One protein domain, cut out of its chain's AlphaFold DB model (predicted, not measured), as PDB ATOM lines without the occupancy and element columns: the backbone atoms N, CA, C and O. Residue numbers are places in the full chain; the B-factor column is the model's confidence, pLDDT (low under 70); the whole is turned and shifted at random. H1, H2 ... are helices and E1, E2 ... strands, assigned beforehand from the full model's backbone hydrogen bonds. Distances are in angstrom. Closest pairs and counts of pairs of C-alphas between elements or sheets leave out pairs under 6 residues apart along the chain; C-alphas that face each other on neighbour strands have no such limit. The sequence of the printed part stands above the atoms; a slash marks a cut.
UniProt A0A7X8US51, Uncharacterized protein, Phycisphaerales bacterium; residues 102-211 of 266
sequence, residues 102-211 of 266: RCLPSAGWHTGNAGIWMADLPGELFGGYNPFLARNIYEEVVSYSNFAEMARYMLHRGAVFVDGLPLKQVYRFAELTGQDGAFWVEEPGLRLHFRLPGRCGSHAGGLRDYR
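AT A GLANCE: This is residues 102 to 211 of the 266 residues of an uncharacterized protein of Phycisphaerales bacterium (UniProt A0A7X8US51). With little regular structure, a small antiparallel sheet, E1 E4 E3, has H3 over one face; the loop before H2 and the tail after E4 reach opposite ends. Of 110 printed residues only 34 are in named elements, E1 H1 H2 E2 H3 E3 E4, mixed in class. It is compact, radius of gyration of the C-alphas 14.9 A, spanning 50 by 33 by 28 A.

HOW THE PARTS SIT: E4, residues 191 to 195, is antiparallel to E1, residues 117 to 120, with N 119 and O 192 3.0 A apart. E4 and E3, residues 182 to 186, form a hairpin, with N 184 and O 193 2.7 A apart. H3, residues 173 to 178, is on the sheet, height 8.0 A; 0 of 2 O i to N i+4 pairs but 3 of 3 O i to N i+3 pairs are within hydrogen-bond range.

IN THESE COORDINATES: E1 begins at (167.473, 180.412, 216.312); E4 ends at (173.113, 182.997, 217.523). H1 is residues 123 to 126, H2 147 to 153, E2 160 to 162.

THE WHOLE: The printed part has no cut; link H1 to H2 is long. Residues 198 to 211, among others, have pLDDT under 70.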
ATOM      1  N   ARG A 102     164.812 177.111 206.769       86.69
ATOM      2  CA  ARG A 102     163.854 177.891 207.547       86.69
ATOM      3  C   ARG A 102     164.354 177.998 208.988       86.69
ATOM      4  O   ARG A 102     164.357 177.008 209.713       86.69
ATOM      5  N   CYS A 103     164.732 179.199 209.410       87.88
ATOM      6  CA  CYS A 103     165.092 179.466 210.801       87.88
ATOM      7  C   CYS A 103     163.834 179.684 211.648       87.88
ATOM      8  O   CYS A 103     162.958 180.474 211.287       87.88
ATOM      9  N   LEU A 104     163.767 179.017 212.795       88.38
ATOM     10  CA  LEU A 104     162.713 179.183 213.795       88.38
ATOM     11  C   LEU A 104     163.325 179.672 215.111       88.38
ATOM     12  O   LEU A 104     164.502 179.403 215.353       88.38
ATOM     13  N   PRO A 105     162.576 180.372 215.977       88.75
ATOM     14  CA  PRO A 105     163.011 180.568 217.352       88.75
ATOM     15  C   PRO A 105     163.344 179.217 217.992       88.75
ATOM     16  O   PRO A 105     162.612 178.244 217.811       88.75
ATOM     17  N   SER A 106     164.460 179.156 218.713       90.12
ATOM     18  CA  SER A 106     164.888 177.942 219.403       90.12
ATOM     19  C   SER A 106     163.833 177.483 220.417       90.12
ATOM     20  O   SER A 106     163.409 178.269 221.262       90.12
ATOM     21  N   ALA A 107     163.452 176.206 220.367       87.31
ATOM     22  CA  ALA A 107     162.519 175.564 221.295       87.31
ATOM     23  C   ALA A 107     163.162 174.332 221.962       87.31
ATOM     24  O   ALA A 107     164.224 173.888 221.538       87.31
ATOM     25  N   GLY A 108     162.544 173.801 223.025       84.62
ATOM     26  CA  GLY A 108     163.010 172.589 223.727       84.62
ATOM     27  C   GLY A 108     164.169 172.798 224.709       84.62
ATOM     28  O   GLY A 108     164.415 171.940 225.551       84.62
ATOM     29  N   TRP A 109     164.820 173.962 224.670       82.88
ATOM     30  CA  TRP A 109     165.931 174.316 225.549       82.88
ATOM     31  C   TRP A 109     165.644 175.615 226.300       82.88
ATOM     32  O   TRP A 109     165.295 176.636 225.704       82.88
ATOM     33  N   HIS A 110     165.792 175.581 227.624       69.12
ATOM     34  CA  HIS A 110     165.523 176.730 228.481       69.12
ATOM     35  C   HIS A 110     166.695 177.703 228.485       69.12
ATOM     36  O   HIS A 110     167.651 177.577 229.246       69.12
ATOM     37  N   THR A 111     166.570 178.737 227.678       63.62
ATOM     38  CA  THR A 111     167.274 180.000 227.869       63.62
ATOM     39  C   THR A 111     166.238 181.089 227.685       63.62
ATOM     40  O   THR A 111     165.336 180.913 226.871       63.62
ATOM     41  N   GLY A 112     166.322 182.181 228.444       63.16
ATOM     42  CA  GLY A 112     165.396 183.307 228.310       63.16
ATOM     43  C   GLY A 112     165.402 183.940 226.908       63.16
ATOM     44  O   GLY A 112     165.797 183.342 225.912       63.16
ATOM     45  N   ASN A 113     164.988 185.200 226.805       62.12
ATOM     46  CA  ASN A 113     164.845 185.874 225.512       62.12
ATOM     47  C   ASN A 113     166.210 186.295 224.905       62.12
ATOM     48  O   ASN A 113     166.553 187.473 224.878       62.12
ATOM     49  N   ALA A 114     167.023 185.322 224.476       69.25
ATOM     50  CA  ALA A 114     168.415 185.501 224.047       69.25
ATOM     51  C   ALA A 114     168.614 185.513 222.517       69.25
ATOM     52  O   ALA A 114     169.752 185.462 222.050       69.25
ATOM     53  N   GLY A 115     167.529 185.565 221.732       83.62
ATOM     54  CA  GLY A 115     167.601 185.660 220.266       83.62
ATOM     55  C   GLY A 115     168.286 184.463 219.597       83.62
ATOM     56  O   GLY A 115     169.049 184.642 218.649       83.62
ATOM     57  N   ILE A 116     168.050 183.254 220.113       89.94
ATOM     58  CA  ILE A 116     168.620 182.012 219.583       89.94
ATOM     59  C   ILE A 116     167.656 181.418 218.557       89.94
ATOM     60  O   ILE A 116     166.460 181.271 218.818       89.94
ATOM     61  N   TRP A 117     168.197 181.050 217.403       90.94
ATOM     62  CA  TRP A 117     167.473 180.412 216.312       90.94
ATOM     63  C   TRP A 117     167.829 178.934 216.231       90.94
ATOM     64  O   TRP A 117     168.905 178.533 216.669       90.94
ATOM     65  N   MET A 118     166.942 178.138 215.651       92.00
ATOM     66  CA  MET A 118     167.188 176.746 215.314       92.00
ATOM     67  C   MET A 118     166.810 176.453 213.865       92.00
ATOM     68  O   MET A 118     165.931 177.106 213.293       92.00
ATOM     69  N   ALA A 119     167.464 175.454 213.287       94.06
ATOM     70  CA  ALA A 119     167.120 174.918 211.982       94.06
ATOM     71  C   ALA A 119     167.533 173.451 211.848       94.06
ATOM     72  O   ALA A 119     168.559 173.029 212.388       94.06
ATOM     73  N   ASP A 120     166.747 172.709 211.071       93.56
ATOM     74  CA  ASP A 120     166.993 171.302 210.778       93.56
ATOM     75  C   ASP A 120     167.978 171.137 209.613       93.56
ATOM     76  O   ASP A 120     167.930 171.856 208.607       93.56
ATOM     77  N   LEU A 121     168.879 170.172 209.767       91.56
ATOM     78  CA  LEU A 121     169.809 169.707 208.750       91.56
ATOM     79  C   LEU A 121     169.191 168.494 208.039       91.56
ATOM     80  O   LEU A 121     168.994 167.461 208.684       91.56
ATOM     81  N   PRO A 122     168.920 168.575 206.725       90.25
ATOM     82  CA  PRO A 122     168.497 167.413 205.952       90.25
ATOM     83  C   PRO A 122     169.570 166.320 206.008       90.25
ATOM     84  O   PRO A 122     170.740 166.576 205.703       90.25
ATOM     85  N   GLY A 123     169.194 165.103 206.407       87.06
ATOM     86  CA  GLY A 123     170.133 163.985 206.551       87.06
ATOM     87  C   GLY A 123     170.803 163.591 205.228       87.06
ATOM     88  O   GLY A 123     171.931 163.097 205.212       87.06
ATOM     89  N   GLU A 124     170.140 163.882 204.111       87.75
ATOM     90  CA  GLU A 124     170.593 163.622 202.746       87.75
ATOM     91  C   GLU A 124     171.858 164.413 202.384       87.75
ATOM     92  O   GLU A 124     172.606 163.993 201.502       87.75
ATOM     93  N   LEU A 125     172.151 165.513 203.092       84.25
ATOM     94  CA  LEU A 125     173.365 166.312 202.879       84.25
ATOM     95  C   LEU A 125     174.659 165.545 203.180       84.25
ATOM     96  O   LEU A 125     175.737 165.970 202.768       84.25
ATOM     97  N   PHE A 126     174.577 164.447 203.928       86.19
ATOM     98  CA  PHE A 126     175.747 163.840 204.553       86.19
ATOM     99  C   PHE A 126     176.258 162.577 203.861       86.19
ATOM    100  O   PHE A 126     177.355 162.128 204.183       86.19
ATOM    101  N   GLY A 127     175.501 161.990 202.926       80.38
ATOM    102  CA  GLY A 127     175.967 160.849 202.120       80.38
ATOM    103  C   GLY A 127     176.548 159.679 202.934       80.38
ATOM    104  O   GLY A 127     177.478 159.021 202.480       80.38
ATOM    105  N   GLY A 128     176.049 159.459 204.158       83.94
ATOM    106  CA  GLY A 128     176.524 158.421 205.085       83.94
ATOM    107  C   GLY A 128     177.530 158.878 206.152       83.94
ATOM    108  O   GLY A 128     177.811 158.114 207.073       83.94
ATOM    109  N   TYR A 129     178.042 160.111 206.097       89.00
ATOM    110  CA  TYR A 129     178.909 160.683 207.133       89.00
ATOM    111  C   TYR A 129     178.401 162.050 207.604       89.00
ATOM    112  O   TYR A 129     178.663 163.069 206.970       89.00
ATOM    113  N   ASN A 130     177.705 162.086 208.746       92.56
ATOM    114  CA  ASN A 130     177.236 163.338 209.343       92.56
ATOM    115  C   ASN A 130     178.332 163.963 210.240       92.56
ATOM    116  O   ASN A 130     178.578 163.463 211.345       92.56
ATOM    117  N   PRO A 131     178.981 165.072 209.828       94.06
ATOM    118  CA  PRO A 131     180.015 165.719 210.628       94.06
ATOM    119  C   PRO A 131     179.445 166.414 211.874       94.06
ATOM    120  O   PRO A 131     180.200 166.684 212.804       94.06
ATOM    121  N   PHE A 132     178.137 166.686 211.916       95.19
ATOM    122  CA  PHE A 132     177.431 167.201 213.089       95.19
ATOM    123  C   PHE A 132     177.002 166.089 214.056       95.19
ATOM    124  O   PHE A 132     176.612 166.389 215.167       95.19
ATOM    125  N   LEU A 133     177.129 164.811 213.690       93.50
ATOM    126  CA  LEU A 133     177.031 163.689 214.634       93.50
ATOM    127  C   LEU A 133     178.422 163.236 215.112       93.50
ATOM    128  O   LEU A 133     178.606 162.811 216.247       93.50
ATOM    129  N   ALA A 134     179.436 163.328 214.248       92.00
ATOM    130  CA  ALA A 134     180.781 162.860 214.559       92.00
ATOM    131  C   ALA A 134     181.554 163.835 215.467       92.00
ATOM    132  O   ALA A 134     181.928 164.929 215.037       92.00
ATOM    133  N   ARG A 135     181.888 163.398 216.688       90.44
ATOM    134  CA  ARG A 135     182.766 164.124 217.626       90.44
ATOM    135  C   ARG A 135     184.238 164.109 217.189       90.44
ATOM    136  O   ARG A 135     184.670 163.264 216.395       90.44
ATOM    137  N   ASN A 136     185.029 165.065 217.676       89.19
ATOM    138  CA  ASN A 136     186.455 165.161 217.340       89.19
ATOM    139  C   ASN A 136     187.228 163.910 217.777       89.19
ATOM    140  O   ASN A 136     188.021 163.392 216.987       89.19
ATOM    141  N   ILE A 137     186.946 163.391 218.975       83.25
ATOM    142  CA  ILE A 137     187.539 162.157 219.506       83.25
ATOM    143  C   ILE A 137     186.430 161.195 219.969       83.25
ATOM    144  O   ILE A 137     185.369 161.635 220.406       83.25
ATOM    145  N   TYR A 138     186.665 159.887 219.826       68.00
ATOM    146  CA  TYR A 138     185.790 158.834 220.351       68.00
ATOM    147  C   TYR A 138     186.139 158.546 221.818       68.00
ATOM    148  O   TYR A 138     187.312 158.572 222.185       68.00
ATOM    149  N   GLU A 139     185.129 158.278 222.646       63.62
ATOM    150  CA  GLU A 139     185.233 158.211 224.116       63.62
ATOM    151  C   GLU A 139     186.281 157.216 224.648       63.62
ATOM    152  O   GLU A 139     186.789 157.407 225.748       63.62
ATOM    153  N   GLU A 140     186.668 156.208 223.864       62.44
ATOM    154  CA  GLU A 140     187.557 155.119 224.294       62.44
ATOM    155  C   GLU A 140     189.024 155.531 224.548       62.44
ATOM    156  O   GLU A 140     189.781 154.740 225.104       62.44
ATOM    157  N   VAL A 141     189.463 156.735 224.147       59.06
ATOM    158  CA  VAL A 141     190.907 157.055 224.034       59.06
ATOM    159  C   VAL A 141     191.367 158.254 224.881       59.06
ATOM    160  O   VAL A 141     192.461 158.767 224.655       59.06
ATOM    161  N   VAL A 142     190.591 158.750 225.855       65.31
ATOM    162  CA  VAL A 142     190.978 160.014 226.520       65.31
ATOM    163  C   VAL A 142     190.794 160.017 228.036       65.31
ATOM    164  O   VAL A 142     189.688 159.894 228.551       65.31
ATOM    165  N   SER A 143     191.903 160.256 228.741       70.88
ATOM    166  CA  SER A 143     191.900 160.872 230.070       70.88
ATOM    167  C   SER A 143     191.948 162.387 229.885       70.88
ATOM    168  O   SER A 143     192.801 162.888 229.151       70.88
ATOM    169  N   TYR A 144     191.018 163.115 230.497       75.81
ATOM    170  CA  TYR A 144     190.933 164.570 230.364       75.81
ATOM    171  C   TYR A 144     191.644 165.253 231.529       75.81
ATOM    172  O   TYR A 144     191.379 164.936 232.687       75.81
ATOM    173  N   SER A 145     192.484 166.248 231.240       80.25
ATOM    174  CA  SER A 145     193.199 166.987 232.292       80.25
ATOM    175  C   SER A 145     192.325 168.068 232.933       80.25
ATOM    176  O   SER A 145     192.534 168.449 234.082       80.25
ATOM    177  N   ASN A 146     191.359 168.610 232.181       86.19
ATOM    178  CA  ASN A 146     190.392 169.596 232.659       86.19
ATOM    179  C   ASN A 146     189.148 169.682 231.752       86.19
ATOM    180  O   ASN A 146     189.113 169.154 230.638       86.19
ATOM    181  N   PHE A 147     188.129 170.411 232.217       84.81
ATOM    182  CA  PHE A 147     186.869 170.594 231.493       84.81
ATOM    183  C   PHE A 147     187.031 171.292 230.135       84.81
ATOM    184  O   PHE A 147     186.351 170.931 229.179       84.81
ATOM    185  N   ALA A 148     187.919 172.284 230.023       86.56
ATOM    186  CA  ALA A 148     188.106 173.019 228.772       86.56
ATOM    187  C   ALA A 148     188.713 172.130 227.676       86.56
ATOM    188  O   ALA A 148     188.367 172.263 226.503       86.56
ATOM    189  N   GLU A 149     189.600 171.213 228.058       85.81
ATOM    190  CA  GLU A 149     190.144 170.188 227.176       85.81
ATOM    191  C   GLU A 149     189.048 169.203 226.741       85.81
ATOM    192  O   GLU A 149     188.822 169.026 225.542       85.81
ATOM    193  N   MET A 150     188.300 168.651 227.704       86.31
ATOM    194  CA  MET A 150     187.168 167.758 227.438       86.31
ATOM    195  C   MET A 150     186.153 168.396 226.475       86.31
ATOM    196  O   MET A 150     185.787 167.793 225.468       86.31
ATOM    197  N   ALA A 151     185.749 169.644 226.731       88.75
ATOM    198  CA  ALA A 151     184.780 170.367 225.913       88.75
ATOM    199  C   ALA A 151     185.222 170.480 224.444       88.75
ATOM    200  O   ALA A 151     184.396 170.315 223.553       88.75
ATOM    201  N   ARG A 152     186.518 170.700 224.169       87.19
ATOM    202  CA  ARG A 152     187.062 170.778 222.796       87.19
ATOM    203  C   ARG A 152     187.018 169.436 222.068       87.19
ATOM    204  O   ARG A 152     186.739 169.401 220.867       87.19
ATOM    205  N   TYR A 153     187.301 168.343 222.773       88.38
ATOM    206  CA  TYR A 153     187.261 166.995 222.201       88.38
ATOM    207  C   TYR A 153     185.835 166.503 221.950       88.38
ATOM    208  O   TYR A 153     185.611 165.752 221.000       88.38
ATOM    209  N   MET A 154     184.879 166.984 222.743       89.06
ATOM    210  CA  MET A 154     183.464 166.660 222.583       89.06
ATOM    211  C   MET A 154     182.745 167.491 221.512       89.06
ATOM    212  O   MET A 154     181.608 167.172 221.174       89.06
ATOM    213  N   LEU A 155     183.380 168.526 220.945       93.88
ATOM    214  CA  LEU A 155     182.813 169.239 219.797       93.88
ATOM    215  C   LEU A 155     182.680 168.316 218.579       93.88
ATOM    216  O   LEU A 155     183.489 167.411 218.353       93.88
ATOM    217  N   HIS A 156     181.683 168.609 217.755       94.44
ATOM    218  CA  HIS A 156     181.431 167.940 216.490       94.44
ATOM    219  C   HIS A 156     182.364 168.465 215.397       94.44
ATOM    220  O   HIS A 156     182.829 169.607 215.437       94.44
ATOM    221  N   ARG A 157     182.623 167.642 214.383       94.12
ATOM    222  CA  ARG A 157     183.521 167.974 213.264       94.12
ATOM    223  C   ARG A 157     182.893 168.930 212.247       94.12
ATOM    224  O   ARG A 157     183.601 169.477 211.401       94.12
ATOM    225  N   GLY A 158     181.576 169.109 212.307       94.19
ATOM    226  CA  GLY A 158     180.834 170.040 211.470       94.19
ATOM    227  C   GLY A 158     181.213 171.491 211.753       94.19
ATOM    228  O   GLY A 158     181.494 171.876 212.888       94.19
ATOM    229  N   ALA A 159     181.199 172.314 210.708       94.25
ATOM    230  CA  ALA A 159     181.312 173.757 210.832       94.25
ATOM    231  C   ALA A 159     180.200 174.445 210.038       94.25
ATOM    232  O   ALA A 159     179.699 173.921 209.042       94.25
ATOM    233  N   VAL A 160     179.817 175.628 210.507       93.44
ATOM    234  CA  VAL A 160     178.796 176.471 209.888       93.44
ATOM    235  C   VAL A 160     179.441 177.790 209.514       93.44
ATOM    236  O   VAL A 160     180.185 178.368 210.308       93.44
ATOM    237  N   PHE A 161     179.140 178.268 208.316       90.00
ATOM    238  CA  PHE A 161     179.581 179.558 207.818       90.00
ATOM    239  C   PHE A 161     178.368 180.402 207.450       90.00
ATOM    240  O   PHE A 161     177.438 179.906 206.814       90.00
ATOM    241  N   VAL A 162     178.407 181.681 207.803       86.62
ATOM    242  CA  VAL A 162     177.427 182.694 207.403       86.62
ATOM    243  C   VAL A 162     178.192 183.750 206.621       86.62
ATOM    244  O   VAL A 162     179.183 184.279 207.118       86.62
ATOM    245  N   ASP A 163     177.818 183.966 205.360       83.31
ATOM    246  CA  ASP A 163     178.514 184.879 204.440       83.31
ATOM    247  C   ASP A 163     180.033 184.628 204.353       83.31
ATOM    248  O   ASP A 163     180.857 185.530 204.213       83.31
ATOM    249  N   GLY A 164     180.424 183.352 204.449       82.25
ATOM    250  CA  GLY A 164     181.821 182.912 204.421       82.25
ATOM    251  C   GLY A 164     182.575 183.046 205.749       82.25
ATOM    252  O   GLY A 164     183.714 182.577 205.830       82.25
ATOM    253  N   LEU A 165     181.962 183.610 206.792       85.19
ATOM    254  CA  LEU A 165     182.537 183.714 208.133       85.19
ATOM    255  C   LEU A 165     182.133 182.509 208.994       85.19
ATOM    256  O   LEU A 165     180.951 182.170 209.041       85.19
ATOM    257  N   PRO A 166     183.080 181.840 209.678       90.38
ATOM    258  CA  PRO A 166     182.760 180.692 210.517       90.38
ATOM    259  C   PRO A 166     182.020 181.123 211.786       90.38
ATOM    260  O   PRO A 166     182.445 182.057 212.465       90.38
ATOM    261  N   LEU A 167     180.981 180.379 212.157       93.50
ATOM    262  CA  LEU A 167     180.420 180.432 213.504       93.50
ATOM    263  C   LEU A 167     181.297 179.612 214.459       93.50
ATOM    264  O   LEU A 167     181.832 178.559 214.097       93.50
ATOM    265  N   LYS A 168     181.436 180.073 215.704       94.94
ATOM    266  CA  LYS A 168     182.129 179.327 216.758       94.94
ATOM    267  C   LYS A 168     181.202 178.254 217.329       94.94
ATOM    268  O   LYS A 168     180.125 178.568 217.825       94.94
ATOM    269  N   GLN A 169     181.639 176.998 217.298       95.88
ATOM    270  CA  GLN A 169     180.918 175.924 217.974       95.88
ATOM    271  C   GLN A 169     181.105 176.049 219.490       95.88
ATOM    272  O   GLN A 169     182.230 176.257 219.954       95.88
ATOM    273  N   VAL A 170     180.017 175.927 220.243       94.75
ATOM    274  CA  VAL A 170     180.031 175.848 221.708       94.75
ATOM    275  C   VAL A 170     179.678 174.440 222.164       94.75
ATOM    276  O   VAL A 170     178.998 173.706 221.448       94.75
ATOM    277  N   TYR A 171     180.154 174.051 223.347       92.94
ATOM    278  CA  TYR A 171     179.931 172.702 223.860       92.94
ATOM    279  C   TYR A 171     178.561 172.573 224.537       92.94
ATOM    280  O   TYR A 171     177.822 171.628 224.266       92.94
ATOM    281  N   ARG A 172     178.177 173.546 225.373       91.94
ATOM    282  CA  ARG A 172     176.863 173.589 226.029       91.94
ATOM    283  C   ARG A 172     175.940 174.597 225.356       91.94
ATOM    284  O   ARG A 172     176.356 175.711 225.050       91.94
ATOM    285  N   PHE A 173     174.655 174.259 225.256       92.75
ATOM    286  CA  PHE A 173     173.620 175.160 224.737       92.75
ATOM    287  C   PHE A 173     173.620 176.536 225.432       92.75
ATOM    288  O   PHE A 173     173.542 177.570 224.773       92.75
ATOM    289  N   ALA A 174     173.786 176.563 226.761       91.00
ATOM    290  CA  ALA A 174     173.774 177.791 227.560       91.00
ATOM    291  C   ALA A 174     174.842 178.821 227.135       91.00
ATOM    292  O   ALA A 174     174.632 180.024 227.299       91.00
ATOM    293  N   GLU A 175     175.957 178.378 226.543       91.38
ATOM    294  CA  GLU A 175     177.027 179.260 226.059       91.38
ATOM    295  C   GLU A 175     176.574 180.149 224.884       91.38
ATOM    296  O   GLU A 175     177.152 181.214 224.672       91.38
ATOM    297  N   LEU A 176     175.497 179.788 224.167       91.12
ATOM    298  CA  LEU A 176     174.912 180.630 223.112       91.12
ATOM    299  C   LEU A 176     174.357 181.959 223.644       91.12
ATOM    300  O   LEU A 176     174.287 182.943 222.910       91.12
ATOM    301  N   THR A 177     173.964 182.028 224.917       87.12
ATOM    302  CA  THR A 177     173.392 183.255 225.499       87.12
ATOM    303  C   THR A 177     174.418 184.377 225.661       87.12
ATOM    304  O   THR A 177     174.047 185.551 225.628       87.12
ATOM    305  N   GLY A 178     175.700 184.033 225.794       81.62
ATOM    306  CA  GLY A 178     176.789 184.988 225.990       81.62
ATOM    307  C   GLY A 178     177.589 185.298 224.728       81.62
ATOM    308  O   GLY A 178     178.558 186.049 224.814       81.62
ATOM    309  N   GLN A 179     177.240 184.710 223.576       84.62
ATOM    310  CA  GLN A 179     178.122 184.733 222.413       84.62
ATOM    311  C   GLN A 179     177.370 184.821 221.076       84.62
ATOM    312  O   GLN A 179     176.811 183.840 220.587       84.62
ATOM    313  N   ASP A 180     177.413 185.996 220.450       88.81
ATOM    314  CA  ASP A 180     177.044 186.168 219.043       88.81
ATOM    315  C   ASP A 180     178.021 185.401 218.130       88.81
ATOM    316  O   ASP A 180     179.181 185.160 218.480       88.81
ATOM    317  N   GLY A 181     177.565 185.024 216.934       91.12
ATOM    318  CA  GLY A 181     178.397 184.302 215.971       91.12
ATOM    319  C   GLY A 181     178.730 182.878 216.419       91.12
ATOM    320  O   GLY A 181     179.831 182.388 216.158       91.12
ATOM    321  N   ALA A 182     177.805 182.221 217.119       94.06
ATOM    322  CA  ALA A 182     178.008 180.904 217.704       94.06
ATOM    323  C   ALA A 182     176.924 179.911 217.286       94.06
ATOM    324  O   ALA A 182     175.801 180.300 216.964       94.06
ATOM    325  N   PHE A 183     177.258 178.623 217.320       95.81
ATOM    326  CA  PHE A 183     176.293 177.547 217.137       95.81
ATOM    327  C   PHE A 183     176.542 176.385 218.099       95.81
ATOM    328  O   PHE A 183     177.663 176.145 218.544       95.81
ATOM    329  N   TRP A 184     175.475 175.663 218.393       96.12
ATOM    330  CA  TRP A 184     175.433 174.437 219.163       96.12
ATOM    331  C   TRP A 184     174.711 173.373 218.339       96.12
ATOM    332  O   TRP A 184     173.835 173.684 217.527       96.12
ATOM    333  N   VAL A 185     175.107 172.122 218.525       96.44
ATOM    334  CA  VAL A 185     174.572 170.985 217.782       96.44
ATOM    335  C   VAL A 185     173.673 170.185 218.712       96.44
ATOM    336  O   VAL A 185     174.147 169.706 219.739       96.44
ATOM    337  N   GLU A 186     172.400 170.046 218.350       95.19
ATOM    338  CA  GLU A 186     171.476 169.161 219.061       95.19
ATOM    339  C   GLU A 186     171.733 167.717 218.630       95.19
ATOM    340  O   GLU A 186     171.800 167.435 217.431       95.19
ATOM    341  N   GLU A 187     171.877 166.795 219.585       92.06
ATOM    342  CA  GLU A 187     171.967 165.364 219.277       92.06
ATOM    343  C   GLU A 187     170.638 164.874 218.668       92.06
ATOM    344  O   GLU A 187     169.578 165.190 219.207       92.06
ATOM    345  N   PRO A 188     170.654 164.122 217.545       91.56
ATOM    346  CA  PRO A 188     171.782 163.369 216.978       91.56
ATOM    347  C   PRO A 188     172.501 164.064 215.794       91.56
ATOM    348  O   PRO A 188     172.899 163.417 214.827       91.56
ATOM    349  N   GLY A 189     172.653 165.388 215.814       92.88
ATOM    350  CA  GLY A 189     173.377 166.130 214.776       92.88
ATOM    351  C   GLY A 189     172.540 166.474 213.545       92.88
ATOM    352  O   GLY A 189     173.093 166.693 212.468       92.88
ATOM    353  N   LEU A 190     171.211 166.494 213.681       94.69
ATOM    354  CA  LEU A 190     170.267 166.857 212.612       94.69
ATOM    355  C   LEU A 190     169.550 168.187 212.865       94.69
ATOM    356  O   LEU A 190     168.717 168.604 212.066       94.69
ATOM    357  N   ARG A 191     169.900 168.887 213.945       95.25
ATOM    358  CA  ARG A 191     169.413 170.230 214.245       95.25
ATOM    359  C   ARG A 191     170.537 171.074 214.815       95.25
ATOM    360  O   ARG A 191     171.332 170.617 215.636       95.25
ATOM    361  N   LEU A 192     170.599 172.320 214.365       95.69
ATOM    362  CA  LEU A 192     171.539 173.312 214.865       95.69
ATOM    363  C   LEU A 192     170.785 174.427 215.564       95.69
ATOM    364  O   LEU A 192     169.779 174.908 215.047       95.69
ATOM    365  N   HIS A 193     171.336 174.881 216.682       94.25
ATOM    366  CA  HIS A 193     170.925 176.100 217.361       94.25
ATOM    367  C   HIS A 193     172.030 177.126 217.204       94.25
ATOM    368  O   HIS A 193     173.203 176.801 217.357       94.25
ATOM    369  N   PHE A 194     171.700 178.365 216.880       92.31
ATOM    370  CA  PHE A 194     172.710 179.370 216.600       92.31
ATOM    371  C   PHE A 194     172.254 180.762 216.982       92.31
ATOM    372  O   PHE A 194     171.075 181.120 216.935       92.31
ATOM    373  N   ARG A 195     173.249 181.569 217.325       90.19
ATOM    374  CA  ARG A 195     173.113 182.997 217.523       90.19
ATOM    375  C   ARG A 195     173.927 183.693 216.446       90.19
ATOM    376  O   ARG A 195     175.154 183.594 216.415       90.19
ATOM    377  N   LEU A 196     173.230 184.340 215.521       84.69
ATOM    378  CA  LEU A 196     173.853 185.010 214.382       84.69
ATOM    379  C   LEU A 196     174.550 186.305 214.833       84.69
ATOM    380  O   LEU A 196     174.122 186.914 215.814       84.69
ATOM    381  N   PRO A 197     175.635 186.722 214.157       74.75
ATOM    382  CA  PRO A 197     176.291 187.990 214.447       74.75
ATOM    383  C   PRO A 197     175.413 189.169 213.994       74.75
ATOM    384  O   PRO A 197     175.052 189.260 212.823       74.75
ATOM    385  N   GLY A 198     175.096 190.085 214.917       63.78
ATOM    386  CA  GLY A 198     174.292 191.283 214.645       63.78
ATOM    387  C   GLY A 198     172.797 191.108 214.931       63.78
ATOM    388  O   GLY A 198     172.235 190.019 214.814       63.78
ATOM    389  N   ARG A 199     172.124 192.200 215.334       44.62
ATOM    390  CA  ARG A 199     170.670 192.193 215.555       44.62
ATOM    391  C   ARG A 199     169.988 191.854 214.237       44.62
ATOM    392  O   ARG A 199     169.994 192.664 213.314       44.62
ATOM    393  N   CYS A 200     169.360 190.688 214.176       42.59
ATOM    394  CA  CYS A 200     168.318 190.434 213.202       42.59
ATOM    395  C   CYS A 200     167.276 191.547 213.373       42.59
ATOM    396  O   CYS A 200     166.597 191.615 214.400       42.59
ATOM    397  N   GLY A 201     167.237 192.493 212.436       34.34
ATOM    398  CA  GLY A 201     166.216 193.524 212.439       34.34
ATOM    399  C   GLY A 201     164.868 192.826 212.383       34.34
ATOM    400  O   GLY A 201     164.579 192.113 211.425       34.34
ATOM    401  N   SER A 202     164.046 193.020 213.412       34.31
ATOM    402  CA  SER A 202     162.617 192.759 213.341       34.31
ATOM    403  C   SER A 202     162.049 193.659 212.249       34.31
ATOM    404  O   SER A 202     161.680 194.806 212.492       34.31
ATOM    405  N   HIS A 203     162.060 193.182 211.015       29.98
ATOM    406  CA  HIS A 203     161.186 193.678 209.972       29.98
ATOM    407  C   HIS A 203     160.086 192.639 209.823       29.98
ATOM    408  O   HIS A 203     160.346 191.458 209.594       29.98
ATOM    409  N   ALA A 204     158.855 193.089 210.049       31.44
ATOM    410  CA  ALA A 204     157.644 192.334 209.791       31.44
ATOM    411  C   ALA A 204     157.644 191.918 208.310       31.44
ATOM    412  O   ALA A 204     157.277 192.701 207.440       31.44
ATOM    413  N   GLY A 205     158.163 190.724 208.019       33.59
ATOM    414  CA  GLY A 205     158.337 190.264 206.643       33.59
ATOM    415  C   GLY A 205     159.452 189.243 206.437       33.59
ATOM    416  O   GLY A 205     160.189 189.386 205.474       33.59
ATOM    417  N   GLY A 206     159.558 188.227 207.303       34.25
ATOM    418  CA  GLY A 206     160.373 187.029 207.057       34.25
ATOM    419  C   GLY A 206     161.894 187.245 207.027       34.25
ATOM    420  O   GLY A 206     162.419 188.222 206.505       34.25
ATOM    421  N   LEU A 207     162.635 186.289 207.587       40.72
ATOM    422  CA  LEU A 207     164.092 186.244 207.482       40.72
ATOM    423  C   LEU A 207     164.465 186.074 205.995       40.72
ATOM    424  O   LEU A 207     164.252 185.001 205.436       40.72
ATOM    425  N   ARG A 208     164.972 187.119 205.328       37.88
ATOM    426  CA  ARG A 208     165.502 186.982 203.963       37.88
ATOM    427  C   ARG A 208     166.866 186.293 204.007       37.88
ATOM    428  O   ARG A 208     167.815 186.846 204.548       37.88
ATOM    429  N   ASP A 209     166.902 185.092 203.432       38.50
ATOM    430  CA  ASP A 209     168.021 184.413 202.767       38.50
ATOM    431  C   ASP A 209     169.437 184.716 203.278       38.50
ATOM    432  O   ASP A 209     170.270 185.275 202.561       38.50
ATOM    433  N   TYR A 210     169.772 184.228 204.474       40.75
ATOM    434  CA  TYR A 210     171.172 183.909 204.743       40.75
ATOM    435  C   TYR A 210     171.536 182.647 203.962       40.75
ATOM    436  O   TYR A 210     170.997 181.567 204.207       40.75
ATOM    437  N   ARG A 211     172.483 182.773 203.029       41.16
ATOM    438  CA  ARG A 211     173.151 181.611 202.435       41.16
ATOM    439  C   ARG A 211     174.146 181.080 203.456       41.16
ATOM    440  O   ARG A 211     175.327 181.430 203.417       41.16
TER     441      ARG A 211